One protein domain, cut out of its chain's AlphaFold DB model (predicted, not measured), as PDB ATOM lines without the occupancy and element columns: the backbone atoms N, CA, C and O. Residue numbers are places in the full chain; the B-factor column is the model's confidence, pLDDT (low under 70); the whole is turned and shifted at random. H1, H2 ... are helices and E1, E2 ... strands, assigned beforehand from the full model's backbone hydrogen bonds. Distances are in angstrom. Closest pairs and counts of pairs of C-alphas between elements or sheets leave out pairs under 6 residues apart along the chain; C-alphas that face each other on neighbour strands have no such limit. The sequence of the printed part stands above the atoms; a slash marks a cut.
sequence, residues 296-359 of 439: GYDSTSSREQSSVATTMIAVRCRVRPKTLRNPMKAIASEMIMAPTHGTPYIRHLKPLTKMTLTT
ATOM      1  N   GLY A 296     153.668 155.560 113.968       61.53
ATOM      2  CA  GLY A 296     154.239 154.326 113.462       61.53
ATOM      3  C   GLY A 296     153.142 153.419 112.929       61.53
ATOM      4  O   GLY A 296     152.044 153.365 113.491       61.53
ATOM      5  N   TYR A 297     153.459 152.691 111.860       74.69
ATOM      6  CA  TYR A 297     152.739 151.467 111.552       74.69
ATOM      7  C   TYR A 297     153.212 150.384 112.525       74.69
ATOM      8  O   TYR A 297     154.401 150.070 112.565       74.69
ATOM      9  N   ASP A 298     152.297 149.841 113.314       72.38
ATOM     10  CA  ASP A 298     152.545 148.784 114.287       72.38
ATOM     11  C   ASP A 298     151.438 147.737 114.146       72.38
ATOM     12  O   ASP A 298     150.286 147.968 114.523       72.38
ATOM     13  N   SER A 299     151.783 146.573 113.590       74.00
ATOM     14  CA  SER A 299     150.839 145.468 113.399       74.00
ATOM     15  C   SER A 299     150.270 144.942 114.719       74.00
ATOM     16  O   SER A 299     149.200 144.337 114.711       74.00
ATOM     17  N   THR A 300     150.934 145.219 115.843       77.50
ATOM     18  CA  THR A 300     150.498 144.829 117.188       77.50
ATOM     19  C   THR A 300     149.600 145.869 117.860       77.50
ATOM     20  O   THR A 300     149.176 145.663 118.997       77.50
ATOM     21  N   SER A 301     149.297 146.995 117.199       82.00
ATOM     22  CA  SER A 301     148.538 148.062 117.846       82.00
ATOM     23  C   SER A 301     147.090 147.663 118.136       82.00
ATOM     24  O   SER A 301     146.397 147.052 117.317       82.00
ATOM     25  N   SER A 302     146.619 148.041 119.328       86.69
ATOM     26  CA  SER A 302     145.239 147.779 119.729       86.69
ATOM     27  C   SER A 302     144.254 148.655 118.944       86.69
ATOM     28  O   SER A 302     144.614 149.659 118.310       86.69
ATOM     29  N   ARG A 303     142.968 148.299 119.020       82.81
ATOM     30  CA  ARG A 303     141.865 149.091 118.461       82.81
ATOM     31  C   ARG A 303     141.879 150.530 118.969       82.81
ATOM     32  O   ARG A 303     141.722 151.469 118.190       82.81
ATOM     33  N   GLU A 304     142.088 150.699 120.262       80.94
ATOM     34  CA  GLU A 304     142.083 151.979 120.960       80.94
ATOM     35  C   GLU A 304     143.269 152.827 120.501       80.94
ATOM     36  O   GLU A 304     143.086 153.985 120.135       80.94
ATOM     37  N   GLN A 305     144.464 152.232 120.423       79.81
ATOM     38  CA  GLN A 305     145.677 152.908 119.951       79.81
ATOM     39  C   GLN A 305     145.532 153.386 118.503       79.81
ATOM     40  O   GLN A 305     145.826 154.542 118.195       79.81
ATOM     41  N   SER A 306     144.994 152.524 117.639       82.94
ATOM     42  CA  SER A 306     144.709 152.834 116.238       82.94
ATOM     43  C   SER A 306     143.656 153.935 116.081       82.94
ATOM     44  O   SER A 306     143.798 154.835 115.249       82.94
ATOM     45  N   SER A 307     142.608 153.905 116.906       82.38
ATOM     46  CA  SER A 307     141.552 154.921 116.922       82.38
ATOM     47  C   SER A 307     142.070 156.284 117.381       82.38
ATOM     48  O   SER A 307     141.816 157.301 116.725       82.38
ATOM     49  N   VAL A 308     142.863 156.309 118.456       79.12
ATOM     50  CA  VAL A 308     143.511 157.521 118.969       79.12
ATOM     51  C   VAL A 308     144.466 158.085 117.921       79.12
ATOM     52  O   VAL A 308     144.326 159.247 117.552       79.12
ATOM     53  N   ALA A 309     145.349 157.262 117.349       77.12
ATOM     54  CA  ALA A 309     146.265 157.692 116.296       77.12
ATOM     55  C   ALA A 309     145.518 158.252 115.075       77.12
ATOM     56  O   ALA A 309     145.845 159.331 114.588       77.12
ATOM     57  N   THR A 310     144.461 157.576 114.614       79.38
ATOM     58  CA  THR A 310     143.633 158.051 113.492       79.38
ATOM     59  C   THR A 310     142.987 159.400 113.797       79.38
ATOM     60  O   THR A 310     142.954 160.287 112.944       79.38
ATOM     61  N   THR A 311     142.482 159.570 115.018       75.31
ATOM     62  CA  THR A 311     141.869 160.824 115.468       75.31
ATOM     63  C   THR A 311     142.907 161.938 115.550       75.31
ATOM     64  O   THR A 311     142.643 163.048 115.100       75.31
ATOM     65  N   MET A 312     144.113 161.642 116.033       70.81
ATOM     66  CA  MET A 312     145.217 162.599 116.076       70.81
ATOM     67  C   MET A 312     145.644 163.043 114.674       70.81
ATOM     68  O   MET A 312     145.854 164.237 114.467       70.81
ATOM     69  N   ILE A 313     145.696 162.130 113.695       73.38
ATOM     70  CA  ILE A 313     145.931 162.495 112.285       73.38
ATOM     71  C   ILE A 313     144.813 163.409 111.795       73.38
ATOM     72  O   ILE A 313     145.092 164.440 111.199       73.38
ATOM     73  N   ALA A 314     143.553 163.060 112.062       69.69
ATOM     74  CA  ALA A 314     142.398 163.837 111.624       69.69
ATOM     75  C   ALA A 314     142.427 165.273 112.155       69.69
ATOM     76  O   ALA A 314     142.365 166.220 111.372       69.69
ATOM     77  N   VAL A 315     142.600 165.419 113.471       67.88
ATOM     78  CA  VAL A 315     142.690 166.715 114.151       67.88
ATOM     79  C   VAL A 315     143.840 167.537 113.580       67.88
ATOM     80  O   VAL A 315     143.645 168.695 113.219       67.88
ATOM     81  N   ARG A 316     145.025 166.937 113.429       60.97
ATOM     82  CA  ARG A 316     146.201 167.653 112.928       60.97
ATOM     83  C   ARG A 316     146.098 168.046 111.459       60.97
ATOM     84  O   ARG A 316     146.499 169.143 111.096       60.97
ATOM     85  N   CYS A 317     145.514 167.191 110.629       60.06
ATOM     86  CA  CYS A 317     145.229 167.497 109.231       60.06
ATOM     87  C   CYS A 317     144.031 168.454 109.066       60.06
ATOM     88  O   CYS A 317     143.661 168.744 107.934       60.06
ATOM     89  N   ARG A 318     143.387 168.900 110.160       70.00
ATOM     90  CA  ARG A 318     142.150 169.706 110.158       70.00
ATOM     91  C   ARG A 318     141.031 169.102 109.301       70.00
ATOM     92  O   ARG A 318     140.222 169.808 108.707       70.00
ATOM     93  N   VAL A 319     140.954 167.776 109.257       71.12
ATOM     94  CA  VAL A 319     139.922 167.041 108.521       71.12
ATOM     95  C   VAL A 319     139.138 166.151 109.465       71.12
ATOM     96  O   VAL A 319     139.623 165.695 110.498       71.12
ATOM     97  N   ARG A 320     137.898 165.837 109.096       72.50
ATOM     98  CA  ARG A 320     137.130 164.842 109.845       72.50
ATOM     99  C   ARG A 320     137.786 163.468 109.657       72.50
ATOM    100  O   ARG A 320     138.181 163.145 108.534       72.50
ATOM    101  N   PRO A 321     137.814 162.593 110.680       72.19
ATOM    102  CA  PRO A 321     138.312 161.223 110.524       72.19
ATOM    103  C   PRO A 321     137.646 160.464 109.366       72.19
ATOM    104  O   PRO A 321     138.261 159.602 108.748       72.19
ATOM    105  N   LYS A 322     136.387 160.797 109.037       76.06
ATOM    106  CA  LYS A 322     135.659 160.244 107.885       76.06
ATOM    107  C   LYS A 322     136.280 160.646 106.539       76.06
ATOM    108  O   LYS A 322     136.280 159.839 105.621       76.06
ATOM    109  N   THR A 323     136.841 161.848 106.430       72.44
ATOM    110  CA  THR A 323     137.485 162.348 105.208       72.44
ATOM    111  C   THR A 323     138.826 161.660 104.958       72.44
ATOM    112  O   THR A 323     139.117 161.321 103.819       72.44
ATOM    113  N   LEU A 324     139.602 161.354 106.008       70.44
ATOM    114  CA  LEU A 324     140.844 160.564 105.889       70.44
ATOM    115  C   LEU A 324     140.610 159.130 105.420       70.44
ATOM    116  O   LEU A 324     141.494 158.511 104.831       70.44
ATOM    117  N   ARG A 325     139.420 158.591 105.680       67.62
ATOM    118  CA  ARG A 325     139.083 157.215 105.327       67.62
ATOM    119  C   ARG A 325     138.925 157.014 103.831       67.62
ATOM    120  O   ARG A 325     139.376 155.993 103.348       67.62
ATOM    121  N   ASN A 326     138.343 157.947 103.082       69.38
ATOM    122  CA  ASN A 326     138.144 157.733 101.642       69.38
ATOM    123  C   ASN A 326     139.477 157.509 100.891       69.38
ATOM    124  O   ASN A 326     139.583 156.503 100.189       69.38
ATOM    125  N   PRO A 327     140.525 158.330 101.110       59.53
ATOM    126  CA  PRO A 327     141.859 158.070 100.575       59.53
ATOM    127  C   PRO A 327     142.458 156.753 101.071       59.53
ATOM    128  O   PRO A 327     142.985 155.985 100.275       59.53
ATOM    129  N   MET A 328     142.352 156.452 102.368       65.94
ATOM    130  CA  MET A 328     142.920 155.216 102.920       65.94
ATOM    131  C   MET A 328     142.213 153.968 102.385       65.94
ATOM    132  O   MET A 328     142.866 152.963 102.149       65.94
ATOM    133  N   LYS A 329     140.908 154.051 102.104       65.19
ATOM    134  CA  LYS A 329     140.121 152.979 101.484       65.19
ATOM    135  C   LYS A 329     140.584 152.714 100.055       65.19
ATOM    136  O   LYS A 329     140.615 151.563  99.640       65.19
ATOM    137  N   ALA A 330     140.911 153.782  99.325       55.94
ATOM    138  CA  ALA A 330     141.427 153.706  97.964       55.94
ATOM    139  C   ALA A 330     142.858 153.147  97.913       55.94
ATOM    140  O   ALA A 330     143.221 152.508  96.933       55.94
ATOM    141  N   ILE A 331     143.653 153.363  98.969       56.88
ATOM    142  CA  ILE A 331     145.013 152.822  99.087       56.88
ATOM    143  C   ILE A 331     144.980 151.348  99.509       56.88
ATOM    144  O   ILE A 331     145.634 150.521  98.885       56.88
ATOM    145  N   ALA A 332     144.235 151.026 100.569       64.69
ATOM    146  CA  ALA A 332     144.155 149.684 101.129       64.69
ATOM    147  C   ALA A 332     142.867 149.526 101.950       64.69
ATOM    148  O   ALA A 332     142.740 150.031 103.070       64.69
ATOM    149  N   SER A 333     141.892 148.804 101.397       70.94
ATOM    150  CA  SER A 333     140.585 148.604 102.043       70.94
ATOM    151  C   SER A 333     140.689 147.903 103.408       70.94
ATOM    152  O   SER A 333     139.944 148.238 104.327       70.94
ATOM    153  N   GLU A 334     141.675 147.019 103.567       75.12
ATOM    154  CA  GLU A 334     142.009 146.287 104.798       75.12
ATOM    155  C   GLU A 334     142.497 147.174 105.953       75.12
ATOM    156  O   GLU A 334     142.373 146.806 107.123       75.12
ATOM    157  N   MET A 335     143.003 148.374 105.650       75.44
ATOM    158  CA  MET A 335     143.459 149.313 106.672       75.44
ATOM    159  C   MET A 335     142.298 149.992 107.396       75.44
ATOM    160  O   MET A 335     142.509 150.574 108.455       75.44
ATOM    161  N   ILE A 336     141.071 149.941 106.871       85.38
ATOM    162  CA  ILE A 336     139.918 150.573 107.513       85.38
ATOM    163  C   ILE A 336     139.165 149.554 108.348       85.38
ATOM    164  O   ILE A 336     138.573 148.616 107.822       85.38
ATOM    165  N   MET A 337     139.090 149.795 109.656       83.31
ATOM    166  CA  MET A 337     138.146 149.081 110.504       83.31
ATOM    167  C   MET A 337     136.863 149.892 110.659       83.31
ATOM    168  O   MET A 337     136.885 150.995 111.209       83.31
ATOM    169  N   ALA A 338     135.742 149.321 110.223       84.31
ATOM    170  CA  ALA A 338     134.400 149.778 110.561       84.31
ATOM    171  C   ALA A 338     133.817 148.828 111.624       84.31
ATOM    172  O   ALA A 338     133.331 147.758 111.269       84.31
ATOM    173  N   PRO A 339     133.934 149.150 112.923       77.69
ATOM    174  CA  PRO A 339     133.380 148.296 113.967       77.69
ATOM    175  C   PRO A 339     131.843 148.330 113.948       77.69
ATOM    176  O   PRO A 339     131.261 149.339 113.553       77.69
ATOM    177  N   THR A 340     131.194 147.270 114.446       75.31
ATOM    178  CA  THR A 340     129.724 147.190 114.598       75.31
ATOM    179  C   THR A 340     129.163 148.363 115.406       75.31
ATOM    180  O   THR A 340     128.104 148.898 115.092       75.31
ATOM    181  N   HIS A 341     129.920 148.814 116.413       68.25
ATOM    182  CA  HIS A 341     129.628 150.004 117.206       68.25
ATOM    183  C   HIS A 341     130.867 150.903 117.315       68.25
ATOM    184  O   HIS A 341     131.980 150.423 117.571       68.25
ATOM    185  N   GLY A 342     130.668 152.215 117.161       73.75
ATOM    186  CA  GLY A 342     131.697 153.248 117.308       73.75
ATOM    187  C   GLY A 342     132.239 153.813 115.990       73.75
ATOM    188  O   GLY A 342     131.770 153.506 114.896       73.75
ATOM    189  N   THR A 343     133.235 154.693 116.102       74.12
ATOM    190  CA  THR A 343     133.788 155.430 114.962       74.12
ATOM    191  C   THR A 343     134.810 154.576 114.199       74.12
ATOM    192  O   THR A 343     135.730 154.046 114.820       74.12
ATOM    193  N   PRO A 344     134.711 154.464 112.863       78.00
ATOM    194  CA  PRO A 344     135.711 153.757 112.072       78.00
ATOM    195  C   PRO A 344     137.081 154.439 112.132       78.00
ATOM    196  O   PRO A 344     137.167 155.674 112.179       78.00
ATOM    197  N   TYR A 345     138.137 153.635 112.077       83.62
ATOM    198  CA  TYR A 345     139.519 154.076 112.246       83.62
ATOM    199  C   TYR A 345     140.482 153.287 111.345       83.62
ATOM    200  O   TYR A 345     140.093 152.295 110.728       83.62
ATOM    201  N   ILE A 346     141.727 153.752 111.248       85.94
ATOM    202  CA  ILE A 346     142.786 153.111 110.464       85.94
ATOM    203  C   ILE A 346     143.543 152.132 111.371       85.94
ATOM    204  O   ILE A 346     144.048 152.544 112.415       85.94
ATOM    205  N   ARG A 347     143.595 150.848 111.001       84.12
ATOM    206  CA  ARG A 347     144.264 149.773 111.754       84.12
ATOM    207  C   ARG A 347     145.779 149.934 111.765       84.12
ATOM    208  O   ARG A 347     146.355 150.527 110.856       84.12
ATOM    209  N   HIS A 348     146.399 149.318 112.768       83.38
ATOM    210  CA  HIS A 348     147.848 149.189 112.889       83.38
ATOM    211  C   HIS A 348     148.564 150.538 112.969       83.38
ATOM    212  O   HIS A 348     149.724 150.659 112.593       83.38
ATOM    213  N   LEU A 349     147.873 151.574 113.450       78.81
ATOM    214  CA  LEU A 349     148.493 152.853 113.762       78.81
ATOM    215  C   LEU A 349     148.758 152.928 115.258       78.81
ATOM    216  O   LEU A 349     147.905 152.552 116.063       78.81
ATOM    217  N   LYS A 350     149.930 153.431 115.636       75.62
ATOM    218  CA  LYS A 350     150.273 153.681 117.035       75.62
ATOM    219  C   LYS A 350     150.961 155.036 117.169       75.62
ATOM    220  O   LYS A 350     151.843 155.349 116.361       75.62
ATOM    221  N   PRO A 351     150.571 155.861 118.153       65.75
ATOM    222  CA  PRO A 351     151.333 157.064 118.460       65.75
ATOM    223  C   PRO A 351     152.723 156.647 118.961       65.75
ATOM    224  O   PRO A 351     152.825 155.753 119.802       65.75
ATOM    225  N   LEU A 352     153.798 157.252 118.445       60.53
ATOM    226  CA  LEU A 352     155.123 157.018 119.022       60.53
ATOM    227  C   LEU A 352     155.155 157.573 120.451       60.53
ATOM    228  O   LEU A 352     154.641 158.656 120.725       60.53
ATOM    229  N   THR A 353     155.784 156.821 121.351       48.47
ATOM    230  CA  THR A 353     155.772 156.983 122.817       48.47
ATOM    231  C   THR A 353     156.267 158.345 123.321       48.47
ATOM    232  O   THR A 353     156.075 158.671 124.486       48.47
ATOM    233  N   LYS A 354     156.865 159.169 122.455       44.94
ATOM    234  CA  LYS A 354     157.225 160.563 122.734       44.94
ATOM    235  C   LYS A 354     156.242 161.510 122.049       44.94
ATOM    236  O   LYS A 354     156.577 162.185 121.081       44.94
ATOM    237  N   MET A 355     155.016 161.559 122.554       41.41
ATOM    238  CA  MET A 355     154.119 162.677 122.285       41.41
ATOM    239  C   MET A 355     153.669 163.283 123.600       41.41
ATOM    240  O   MET A 355     152.752 162.786 124.246       41.41
ATOM    241  N   THR A 356     154.292 164.396 123.967       38.34
ATOM    242  CA  THR A 356     153.742 165.299 124.971       38.34
ATOM    243  C   THR A 356     152.577 166.025 124.306       38.34
ATOM    244  O   THR A 356     152.768 166.895 123.454       38.34
ATOM    245  N   LEU A 357     151.347 165.608 124.610       37.94
ATOM    246  CA  LEU A 357     150.177 166.427 124.308       37.94
ATOM    247  C   LEU A 357     150.320 167.714 125.115       37.94
ATOM    248  O   LEU A 357     150.489 167.662 126.331       37.94
ATOM    249  N   THR A 358     150.272 168.863 124.443       42.12
ATOM    250  CA  THR A 358     150.128 170.135 125.152       42.12
ATOM    251  C   THR A 358     148.842 170.083 125.976       42.12
ATOM    252  O   THR A 358     147.882 169.422 125.570       42.12
ATOM    253  N   THR A 359     148.799 170.774 127.118       42.09
ATOM    254  CA  THR A 359     147.615 170.833 127.995       42.09
ATOM    255  C   THR A 359     146.351 171.151 127.192       42.09
ATOM    256  O   THR A 359     145.356 170.439 127.286       42.09
TER     257      THR A 359
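What this domain is: This is residues 296 to 359 of the 439 residues of an uncharacterized protein of Monosporascus sp. 5C6A (UniProt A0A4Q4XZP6). What shape is it? Helices H1 and H2 meet as an L, strand E1 packs beside H1, and residues 354 to 359 stick out. What builds it? Under half of the 64 printed residues lie in H1, H2 and E1, in that order, mostly helix. The whole is compact, spanning 32 by 27 by 24 A, with a radius of gyration of the C-alphas of 11.5 A.

How they stand to each other: How do the helices stand? H1, residues 303 to 316, touches H2, residues 321 to 331, with residues 310 to 315 alone, about perpendicular at 76 degrees; the closest C-alphas, 314 and 321, are 5.0 A apart. Every O i to N i+4 pair in H1 is within hydrogen-bond range, 5 of 7 in H2. Where is the strand? The closest C-alphas of E1, residues 349 to 351, and H1 are 349 and 306, 4.5 A apart.

Where its parts are: How long are the helices? First to last C-alpha, H1 measures 19.8 A, H2 15.7 A. Where are anchors? C-alpha 303 is at (141.865, 149.091, 118.461), C-alpha 351 at (151.333, 157.064, 118.460).

The domain as a whole: Any cut? The printed part has no cut; the link H2 to E1 is long. Where is confidence low? Residues 351 to 359, among others, have pLDDT under 70.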